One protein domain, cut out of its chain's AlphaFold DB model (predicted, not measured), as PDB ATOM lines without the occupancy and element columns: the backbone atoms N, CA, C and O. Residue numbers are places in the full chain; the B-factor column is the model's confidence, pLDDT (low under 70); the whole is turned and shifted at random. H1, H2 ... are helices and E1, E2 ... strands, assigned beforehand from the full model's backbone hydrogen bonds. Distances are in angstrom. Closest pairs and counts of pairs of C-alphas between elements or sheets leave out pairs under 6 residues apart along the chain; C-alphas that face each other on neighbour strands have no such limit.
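Overview. This is residues 107 to 178 of the 230 residues of an uncharacterized protein of Intestinibaculum porci (UniProt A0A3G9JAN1). Look first for a small, strongly curled sheet of four antiparallel strands, like part of a barrel, with the short helix H2 over it at the E3 and E4 side. Away from H2, two more short helices, H1 and H3, meet at about a right angle, with H1 grazing the sheet near E4. The hairpin E1 and E2 lies toward one end of the longest axis, and the long link of residues 139 to 151 reaches to the other. The printed part has 72 residues, with three named helices and four named strands in the order H1 E1 E2 H2 E3 H3 E4; the sheet's order is E2 E1 E4 E3, and the class is mixed, helices and strands. The whole is compact, with a radius of gyration of the C-alphas of 12.1 A and spans of 38 by 26 by 15 A.

Arrangement. Begin at the inner strands E1, residues 116 to 122, and E4, residues 172 to 177, which are antiparallel at 145 degrees; N 118 and O 173 are 2.8 A apart, within hydrogen-bond range. On E1's other side, edge strand E2, residues 125 to 128, makes a hairpin with it, with N 120 and O 127 at 2.9 A. On E4's other side, edge strand E3, residues 152 to 156, is antiparallel at 155 degrees, with N 155 and O 174 at 2.8 A. The sheet is strongly twisted. H2, residues 134 to 138, is on the sheet at a height of 7.6 A and only just over E3, where 3 of its 5 C-alphas fall; its closest C-alphas to E3 are those of Ile 138 and Tyr 152, 5.8 A apart. H1, residues 107 to 114, only grazes the sheet. H1 and H3, residues 159 to 164, touch, about perpendicular at 82 degrees; their closest C-alphas, Gln 108 and Tyr 164, are 4.1 A apart. H3 is not on the sheet. In H1 and H2 every O i to N i+4 pair is within hydrogen-bond range; in H3, 1 of 2 is.

Along the chain. Find C-alpha 116 at (31.536, -10.598, -8.886); from there E1 runs 18.2 A to C-alpha 122. E4 ends at C-alpha 177, (30.095, -8.043, -0.460), after 15.8 A; E3 measures 12.7 A and E2 9.7 A. H1 begins at C-alpha 107, (22.550, -13.524, 1.979), and measures 10.1 A; H3 measures 9.5 A and H2 6.2 A.

Size, cuts and confidence. The two C-alphas farthest apart are those of Asn 123 and Tyr 146, at 39.5 A. The printed part has no cut, and the link from H2 to E3 is long. The mean pLDDT of the printed part is 95.2, and no printed residue is under 70.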
ATOM      1  N   TRP A 107      21.184 -13.539   2.488       94.31
ATOM      2  CA  TRP A 107      22.550 -13.524   1.979       94.31
ATOM      3  C   TRP A 107      22.718 -14.337   0.705       94.31
ATOM      4  O   TRP A 107      23.549 -13.967  -0.118       94.31
ATOM      5  N   GLN A 108      21.958 -15.424   0.534       95.62
ATOM      6  CA  GLN A 108      22.139 -16.307  -0.609       95.62
ATOM      7  C   GLN A 108      21.727 -15.607  -1.903       95.62
ATOM      8  O   GLN A 108      22.512 -15.523  -2.852       95.62
ATOM      9  N   THR A 109      20.515 -15.053  -1.933       96.56
ATOM     10  CA  THR A 109      20.040 -14.273  -3.080       96.56
ATOM     11  C   THR A 109      20.931 -13.054  -3.293       96.56
ATOM     12  O   THR A 109      21.373 -12.796  -4.414       96.56
ATOM     13  N   PHE A 110      21.268 -12.347  -2.211       96.62
ATOM     14  CA  PHE A 110      22.087 -11.145  -2.274       96.62
ATOM     15  C   PHE A 110      23.475 -11.396  -2.878       96.62
ATOM     16  O   PHE A 110      23.842 -10.742  -3.855       96.62
ATOM     17  N   ASN A 111      24.242 -12.349  -2.345       96.44
ATOM     18  CA  ASN A 111      25.586 -12.646  -2.841       96.44
ATOM     19  C   ASN A 111      25.538 -13.268  -4.246       96.44
ATOM     20  O   ASN A 111      26.367 -12.931  -5.086       96.44
ATOM     21  N   THR A 112      24.528 -14.083  -4.563       96.31
ATOM     22  CA  THR A 112      24.334 -14.623  -5.924       96.31
ATOM     23  C   THR A 112      24.118 -13.531  -6.979       96.31
ATOM     24  O   THR A 112      24.519 -13.694  -8.136       96.31
ATOM     25  N   GLN A 113      23.460 -12.431  -6.612       96.81
ATOM     26  CA  GLN A 113      23.187 -11.311  -7.515       96.81
ATOM     27  C   GLN A 113      24.337 -10.298  -7.579       96.81
ATOM     28  O   GLN A 113      24.570  -9.720  -8.639       96.81
ATOM     29  N   ASN A 114      25.038 -10.071  -6.464       96.44
ATOM     30  CA  ASN A 114      25.936  -8.923  -6.323       96.44
ATOM     31  C   ASN A 114      27.429  -9.272  -6.280       96.44
ATOM     32  O   ASN A 114      28.252  -8.412  -6.619       96.44
ATOM     33  N   ASP A 115      27.801 -10.492  -5.887       97.00
ATOM     34  CA  ASP A 115      29.209 -10.888  -5.863       97.00
ATOM     35  C   ASP A 115      29.725 -11.076  -7.290       97.00
ATOM     36  O   ASP A 115      29.051 -11.624  -8.166       97.00
ATOM     37  N   ARG A 116      30.957 -10.629  -7.535       96.81
ATOM     38  CA  ARG A 116      31.536 -10.598  -8.886       96.81
ATOM     39  C   ARG A 116      32.662 -11.598  -9.002       96.81
ATOM     40  O   ARG A 116      33.548 -11.588  -8.157       96.81
ATOM     41  N   GLU A 117      32.666 -12.428 -10.041       97.94
ATOM     42  CA  GLU A 117      33.850 -13.223 -10.383       97.94
ATOM     43  C   GLU A 117      34.953 -12.281 -10.889       97.94
ATOM     44  O   GLU A 117      34.749 -11.537 -11.845       97.94
ATOM     45  N   ILE A 118      36.124 -12.318 -10.257       98.31
ATOM     46  CA  ILE A 118      37.248 -11.415 -10.556       98.31
ATOM     47  C   ILE A 118      38.504 -12.156 -11.013       98.31
ATOM     48  O   ILE A 118      39.510 -11.528 -11.333       98.31
ATOM     49  N   GLY A 119      38.481 -13.487 -11.018       98.12
ATOM     50  CA  GLY A 119      39.635 -14.285 -11.402       98.12
ATOM     51  C   GLY A 119      39.504 -15.756 -11.044       98.12
ATOM     52  O   GLY A 119      38.420 -16.279 -10.772       98.12
ATOM     53  N   LYS A 120      40.650 -16.430 -11.028       98.31
ATOM     54  CA  LYS A 120      40.778 -17.859 -10.735       98.31
ATOM     55  C   LYS A 120      42.019 -18.156  -9.902       98.31
ATOM     56  O   LYS A 120      42.955 -17.364  -9.866       98.31
ATOM     57  N   VAL A 121      42.029 -19.307  -9.244       97.62
ATOM     58  CA  VAL A 121      43.207 -19.843  -8.562       97.62
ATOM     59  C   VAL A 121      43.948 -20.775  -9.518       97.62
ATOM     60  O   VAL A 121      43.364 -21.730 -10.020       97.62
ATOM     61  N   VAL A 122      45.230 -20.504  -9.758       96.19
ATOM     62  CA  VAL A 122      46.146 -21.351 -10.537       96.19
ATOM     63  C   VAL A 122      47.377 -21.590  -9.674       96.19
ATOM     64  O   VAL A 122      48.004 -20.634  -9.222       96.19
ATOM     65  N   ASN A 123      47.702 -22.855  -9.397       93.81
ATOM     66  CA  ASN A 123      48.844 -23.241  -8.556       93.81
ATOM     67  C   ASN A 123      48.875 -22.491  -7.207       93.81
ATOM     68  O   ASN A 123      49.895 -21.946  -6.793       93.81
ATOM     69  N   GLY A 124      47.712 -22.374  -6.554       90.88
ATOM     70  CA  GLY A 124      47.549 -21.683  -5.267       90.88
ATOM     71  C   GLY A 124      47.534 -20.147  -5.330       90.88
ATOM     72  O   GLY A 124      47.100 -19.504  -4.368       90.88
ATOM     73  N   LYS A 125      47.924 -19.546  -6.461       95.50
ATOM     74  CA  LYS A 125      47.960 -18.092  -6.671       95.50
ATOM     75  C   LYS A 125      46.686 -17.593  -7.344       95.50
ATOM     76  O   LYS A 125      46.083 -18.295  -8.153       95.50
ATOM     77  N   ILE A 126      46.271 -16.375  -7.004       97.44
ATOM     78  CA  ILE A 126      45.136 -15.714  -7.656       97.44
ATOM     79  C   ILE A 126      45.630 -15.079  -8.954       97.44
ATOM     80  O   ILE A 126      46.553 -14.271  -8.932       97.44
ATOM     81  N   ILE A 127      44.987 -15.428 -10.062       97.94
ATOM     82  CA  ILE A 127      45.152 -14.790 -11.365       97.94
ATOM     83  C   ILE A 127      43.867 -14.016 -11.653       97.94
ATOM     84  O   ILE A 127      42.799 -14.619 -11.805       97.94
ATOM     85  N   TYR A 128      43.964 -12.689 -11.678       98.25
ATOM     86  CA  TYR A 128      42.824 -11.811 -11.932       98.25
ATOM     87  C   TYR A 128      42.447 -11.785 -13.417       98.25
ATOM     88  O   TYR A 128      43.297 -11.946 -14.294       98.25
ATOM     89  N   ASN A 129      41.161 -11.578 -13.694       98.00
ATOM     90  CA  ASN A 129      40.671 -11.305 -15.043       98.00
ATOM     91  C   ASN A 129      41.214  -9.951 -15.540       98.00
ATOM     92  O   ASN A 129      41.608  -9.094 -14.746       98.00
ATOM     93  N   LYS A 130      41.232  -9.731 -16.862       97.19
ATOM     94  CA  LYS A 130      41.712  -8.469 -17.450       97.19
ATOM     95  C   LYS A 130      40.958  -7.274 -16.843       97.19
ATOM     96  O   LYS A 130      39.735  -7.226 -16.907       97.19
ATOM     97  N   GLY A 131      41.699  -6.314 -16.282       95.19
ATOM     98  CA  GLY A 131      41.138  -5.117 -15.635       95.19
ATOM     99  C   GLY A 131      40.634  -5.322 -14.199       95.19
ATOM    100  O   GLY A 131      40.102  -4.388 -13.594       95.19
ATOM    101  N   GLU A 132      40.796  -6.517 -13.631       97.69
ATOM    102  CA  GLU A 132      40.456  -6.817 -12.241       97.69
ATOM    103  C   GLU A 132      41.706  -6.834 -11.348       97.69
ATOM    104  O   GLU A 132      42.799  -7.209 -11.768       97.69
ATOM    105  N   SER A 133      41.543  -6.424 -10.091       96.25
ATOM    106  CA  SER A 133      42.566  -6.513  -9.044       96.25
ATOM    107  C   SER A 133      41.894  -6.499  -7.671       96.25
ATOM    108  O   SER A 133      40.757  -6.044  -7.548       96.25
ATOM    109  N   ALA A 134      42.574  -6.963  -6.617       94.19
ATOM    110  CA  ALA A 134      42.040  -6.839  -5.256       94.19
ATOM    111  C   ALA A 134      41.815  -5.374  -4.852       94.19
ATOM    112  O   ALA A 134      40.770  -5.032  -4.294       94.19
ATOM    113  N   ASP A 135      42.776  -4.507  -5.180       95.31
ATOM    114  CA  ASP A 135      42.768  -3.091  -4.815       95.31
ATOM    115  C   ASP A 135      41.537  -2.351  -5.338       95.31
ATOM    116  O   ASP A 135      40.955  -1.551  -4.608       95.31
ATOM    117  N   ARG A 136      41.078  -2.680  -6.554       95.25
ATOM    118  CA  ARG A 136      39.864  -2.102  -7.150       95.25
ATOM    119  C   ARG A 136      38.628  -2.254  -6.255       95.25
ATOM    120  O   ARG A 136      37.744  -1.401  -6.286       95.25
ATOM    121  N   TYR A 137      38.564  -3.328  -5.466       93.94
ATOM    122  CA  TYR A 137      37.442  -3.621  -4.572       93.94
ATOM    123  C   TYR A 137      37.707  -3.187  -3.135       93.94
ATOM    124  O   TYR A 137      36.842  -2.571  -2.522       93.94
ATOM    125  N   ILE A 138      38.894  -3.469  -2.598       90.75
ATOM    126  CA  ILE A 138      39.220  -3.166  -1.195       90.75
ATOM    127  C   ILE A 138      39.299  -1.650  -0.961       90.75
ATOM    128  O   ILE A 138      38.879  -1.165   0.087       90.75
ATOM    129  N   LYS A 139      39.794  -0.890  -1.947       92.19
ATOM    130  CA  LYS A 139      39.933   0.574  -1.881       92.19
ATOM    131  C   LYS A 139      38.750   1.312  -2.517       92.19
ATOM    132  O   LYS A 139      38.847   2.502  -2.804       92.19
ATOM    133  N   THR A 140      37.638   0.621  -2.775       92.81
ATOM    134  CA  THR A 140      36.471   1.233  -3.413       92.81
ATOM    135  C   THR A 140      35.882   2.363  -2.564       92.81
ATOM    136  O   THR A 140      35.780   2.270  -1.339       92.81
ATOM    137  N   THR A 141      35.419   3.416  -3.231       94.38
ATOM    138  CA  THR A 141      34.605   4.486  -2.636       94.38
ATOM    139  C   THR A 141      33.124   4.348  -2.990       94.38
ATOM    140  O   THR A 141      32.310   5.172  -2.571       94.38
ATOM    141  N   LYS A 142      32.754   3.296  -3.740       95.06
ATOM    142  CA  LYS A 142      31.373   3.054  -4.164       95.06
ATOM    143  C   LYS A 142      30.439   2.922  -2.970       95.06
ATOM    144  O   LYS A 142      30.783   2.324  -1.944       95.06
ATOM    145  N   LYS A 143      29.238   3.457  -3.155       94.69
ATOM    146  CA  LYS A 143      28.152   3.394  -2.191       94.69
ATOM    147  C   LYS A 143      27.117   2.354  -2.603       94.69
ATOM    148  O   LYS A 143      26.959   2.077  -3.791       94.69
ATOM    149  N   ASP A 144      26.471   1.762  -1.614       93.06
ATOM    150  CA  ASP A 144      25.284   0.943  -1.795       93.06
ATOM    151  C   ASP A 144      24.057   1.827  -2.105       93.06
ATOM    152  O   ASP A 144      24.164   3.061  -2.075       93.06
ATOM    153  N   PRO A 145      22.884   1.239  -2.411       93.56
ATOM    154  CA  PRO A 145      21.668   2.004  -2.700       93.56
ATOM    155  C   PRO A 145      21.188   2.926  -1.567       93.56
ATOM    156  O   PRO A 145      20.294   3.738  -1.792       93.56
ATOM    157  N   TYR A 146      21.753   2.812  -0.363       91.38
ATOM    158  CA  TYR A 146      21.388   3.593   0.817       91.38
ATOM    159  C   TYR A 146      22.472   4.604   1.226       91.38
ATOM    160  O   TYR A 146      22.331   5.277   2.247       91.38
ATOM    161  N   GLY A 147      23.527   4.762   0.418       89.38
ATOM    162  CA  GLY A 147      24.592   5.753   0.623       89.38
ATOM    163  C   GLY A 147      25.757   5.269   1.498       89.38
ATOM    164  O   GLY A 147      26.721   6.011   1.738       89.38
ATOM    165  N   ASP A 148      25.721   4.014   1.937       87.81
ATOM    166  CA  ASP A 148      26.750   3.388   2.755       87.81
ATOM    167  C   ASP A 148      27.893   2.837   1.900       87.81
ATOM    168  O   ASP A 148      27.690   2.407   0.771       87.81
ATOM    169  N   ARG A 149      29.142   2.869   2.389       90.12
ATOM    170  CA  ARG A 149      30.272   2.345   1.598       90.12
ATOM    171  C   ARG A 149      30.136   0.828   1.441       90.12
ATOM    172  O   ARG A 149      29.984   0.124   2.439       90.12
ATOM    173  N   ILE A 150      30.280   0.330   0.212       92.56
ATOM    174  CA  ILE A 150      30.321  -1.113  -0.045       92.56
ATOM    175  C   ILE A 150      31.635  -1.679   0.491       92.56
ATOM    176  O   ILE A 150      32.715  -1.188   0.162       92.56
ATOM    177  N   VAL A 151      31.540  -2.739   1.292       90.81
ATOM    178  CA  VAL A 151      32.700  -3.457   1.826       90.81
ATOM    179  C   VAL A 151      32.843  -4.782   1.091       90.81
ATOM    180  O   VAL A 151      31.934  -5.614   1.118       90.81
ATOM    181  N   TYR A 152      33.985  -4.955   0.428       93.44
ATOM    182  CA  TYR A 152      34.334  -6.181  -0.278       93.44
ATOM    183  C   TYR A 152      35.388  -6.988   0.479       93.44
ATOM    184  O   TYR A 152      36.293  -6.432   1.100       93.44
ATOM    185  N   THR A 153      35.330  -8.305   0.313       94.06
ATOM    186  CA  THR A 153      36.441  -9.222   0.576       94.06
ATOM    187  C   THR A 153      36.773 -10.033  -0.672       94.06
ATOM    188  O   THR A 153      35.921 -10.242  -1.540       94.06
ATOM    189  N   ILE A 154      38.014 -10.506  -0.768       97.00
ATOM    190  CA  ILE A 154      38.447 -11.392  -1.849       97.00
ATOM    191  C   ILE A 154      38.194 -12.834  -1.422       97.00
ATOM    192  O   ILE A 154      38.917 -13.405  -0.607       97.00
ATOM    193  N   GLN A 155      37.151 -13.427  -1.986       97.12
ATOM    194  CA  GLN A 155      36.656 -14.747  -1.632       97.12
ATOM    195  C   GLN A 155      37.086 -15.774  -2.680       97.12
ATOM    196  O   GLN A 155      36.591 -15.791  -3.807       97.12
ATOM    197  N   LYS A 156      37.990 -16.683  -2.307       97.25
ATOM    198  CA  LYS A 156      38.236 -17.900  -3.095       97.25
ATOM    199  C   LYS A 156      37.030 -18.827  -2.967       97.25
ATOM    200  O   LYS A 156      36.393 -18.865  -1.913       97.25
ATOM    201  N   TYR A 157      36.734 -19.596  -4.010       96.88
ATOM    202  CA  TYR A 157      35.710 -20.629  -3.920       96.88
ATOM    203  C   TYR A 157      35.992 -21.600  -2.765       96.88
ATOM    204  O   TYR A 157      37.088 -22.151  -2.652       96.88
ATOM    205  N   THR A 158      34.963 -21.854  -1.964       95.94
ATOM    206  CA  THR A 158      34.866 -22.968  -1.019       95.94
ATOM    207  C   THR A 158      33.451 -23.536  -1.102       95.94
ATOM    208  O   THR A 158      32.536 -22.848  -1.560       95.94
ATOM    209  N   LYS A 159      33.249 -24.783  -0.651       94.94
ATOM    210  CA  LYS A 159      31.897 -25.364  -0.564       94.94
ATOM    211  C   LYS A 159      30.985 -24.515   0.330       94.94
ATOM    212  O   LYS A 159      29.853 -24.249  -0.048       94.94
ATOM    213  N   ASP A 160      31.515 -24.010   1.442       93.06
ATOM    214  CA  ASP A 160      30.771 -23.147   2.364       93.06
ATOM    215  C   ASP A 160      30.345 -21.840   1.698       93.06
ATOM    216  O   ASP A 160      29.198 -21.426   1.820       93.06
ATOM    217  N   TYR A 161      31.231 -21.196   0.936       93.44
ATOM    218  CA  TYR A 161      30.868 -19.985   0.207       93.44
ATOM    219  C   TYR A 161      29.796 -20.244  -0.863       93.44
ATOM    220  O   TYR A 161      28.905 -19.415  -1.037       93.44
ATOM    221  N   ALA A 162      29.816 -21.405  -1.525       94.56
ATOM    222  CA  ALA A 162      28.799 -21.774  -2.511       94.56
ATOM    223  C   ALA A 162      27.379 -21.883  -1.915       94.56
ATOM    224  O   ALA A 162      26.398 -21.770  -2.647       94.56
ATOM    225  N   THR A 163      27.245 -22.023  -0.589       93.81
ATOM    226  CA  THR A 163      25.937 -21.942   0.090       93.81
ATOM    227  C   THR A 163      25.355 -20.526   0.085       93.81
ATOM    228  O   THR A 163      24.137 -20.371   0.085       93.81
ATOM    229  N   TYR A 164      26.204 -19.496   0.017       90.50
ATOM    230  CA  TYR A 164      25.809 -18.085  -0.059       90.50
ATOM    231  C   TYR A 164      25.803 -17.555  -1.496       90.50
ATOM    232  O   TYR A 164      25.100 -16.605  -1.802       90.50
ATOM    233  N   ASN A 165      26.561 -18.153  -2.408       95.25
ATOM    234  CA  ASN A 165      26.516 -17.799  -3.819       95.25
ATOM    235  C   ASN A 165      26.370 -19.065  -4.658       95.25
ATOM    236  O   ASN A 165      27.359 -19.730  -4.964       95.25
ATOM    237  N   ILE A 166      25.142 -19.371  -5.075       94.88
ATOM    238  CA  ILE A 166      24.842 -20.612  -5.807       94.88
ATOM    239  C   ILE A 166      25.466 -20.642  -7.209       94.88
ATOM    240  O   ILE A 166      25.575 -21.701  -7.819       94.88
ATOM    241  N   LYS A 167      25.890 -19.483  -7.733       96.19
ATOM    242  CA  LYS A 167      26.604 -19.373  -9.013       96.19
ATOM    243  C   LYS A 167      28.115 -19.553  -8.856       96.19
ATOM    244  O   LYS A 167      28.816 -19.587  -9.870       96.19
ATOM    245  N   ALA A 168      28.630 -19.659  -7.628       97.00
ATOM    246  CA  ALA A 168      30.054 -19.808  -7.382       97.00
ATOM    247  C   ALA A 168      30.574 -21.165  -7.884       97.00
ATOM    248  O   ALA A 168      30.003 -22.218  -7.618       97.00
ATOM    249  N   ARG A 169      31.700 -21.138  -8.601       97.69
ATOM    250  CA  ARG A 169      32.317 -22.310  -9.240       97.69
ATOM    251  C   ARG A 169      33.688 -22.652  -8.646       97.69
ATOM    252  O   ARG A 169      34.443 -21.726  -8.329       97.69
ATOM    253  N   PRO A 170      34.053 -23.948  -8.569       97.50
ATOM    254  CA  PRO A 170      35.389 -24.386  -8.177       97.50
ATOM    255  C   PRO A 170      36.511 -23.666  -8.926       97.50
ATOM    256  O   PRO A 170      36.413 -23.395 -10.121       97.50
ATOM    257  N   GLY A 171      37.586 -23.339  -8.206       97.06
ATOM    258  CA  GLY A 171      38.762 -22.669  -8.767       97.06
ATOM    259  C   GLY A 171      38.580 -21.183  -9.090       97.06
ATOM    260  O   GLY A 171      39.539 -20.549  -9.520       97.06
ATOM    261  N   LYS A 172      37.398 -20.593  -8.877       98.38
ATOM    262  CA  LYS A 172      37.143 -19.165  -9.117       98.38
ATOM    263  C   LYS A 172      37.365 -18.302  -7.875       98.38
ATOM    264  O   LYS A 172      37.368 -18.790  -6.742       98.38
ATOM    265  N   VAL A 173      37.556 -17.009  -8.110       98.12
ATOM    266  CA  VAL A 173      37.758 -15.979  -7.086       98.12
ATOM    267  C   VAL A 173      36.743 -14.867  -7.294       98.12
ATOM    268  O   VAL A 173      36.510 -14.453  -8.429       98.12
ATOM    269  N   TYR A 174      36.166 -14.382  -6.199       98.25
ATOM    270  CA  TYR A 174      35.079 -13.417  -6.200       98.25
ATOM    271  C   TYR A 174      35.414 -12.193  -5.351       98.25
ATOM    272  O   TYR A 174      36.036 -12.315  -4.296       98.25
ATOM    273  N   ALA A 175      34.958 -11.020  -5.781       97.75
ATOM    274  CA  ALA A 175      34.763  -9.885  -4.893       97.75
ATOM    275  C   ALA A 175      33.400 -10.056  -4.214       97.75
ATOM    276  O   ALA A 175      32.359  -9.863  -4.847       97.75
ATOM    277  N   ARG A 176      33.421 -10.458  -2.940       96.62
ATOM    278  CA  ARG A 176      32.227 -10.724  -2.134       96.62
ATOM    279  C   ARG A 176      31.860  -9.506  -1.308       96.62
ATOM    280  O   ARG A 176      32.715  -8.996  -0.588       96.62
ATOM    281  N   ILE A 177      30.600  -9.090  -1.354       94.00
ATOM    282  CA  ILE A 177      30.095  -8.043  -0.460       94.00
ATOM    283  C   ILE A 177      29.841  -8.647   0.927       94.00
ATOM    284  O   ILE A 177      29.154  -9.663   1.052       94.00
ATOM    285  N   THR A 178      30.398  -8.027   1.971       89.44
ATOM    286  CA  THR A 178      30.329  -8.528   3.360       89.44
ATOM    287  C   THR A 178      29.388  -7.737   4.261       89.44
ATOM    288  O   THR A 178      29.129  -8.162   5.385       89.44
TER     289      THR A 178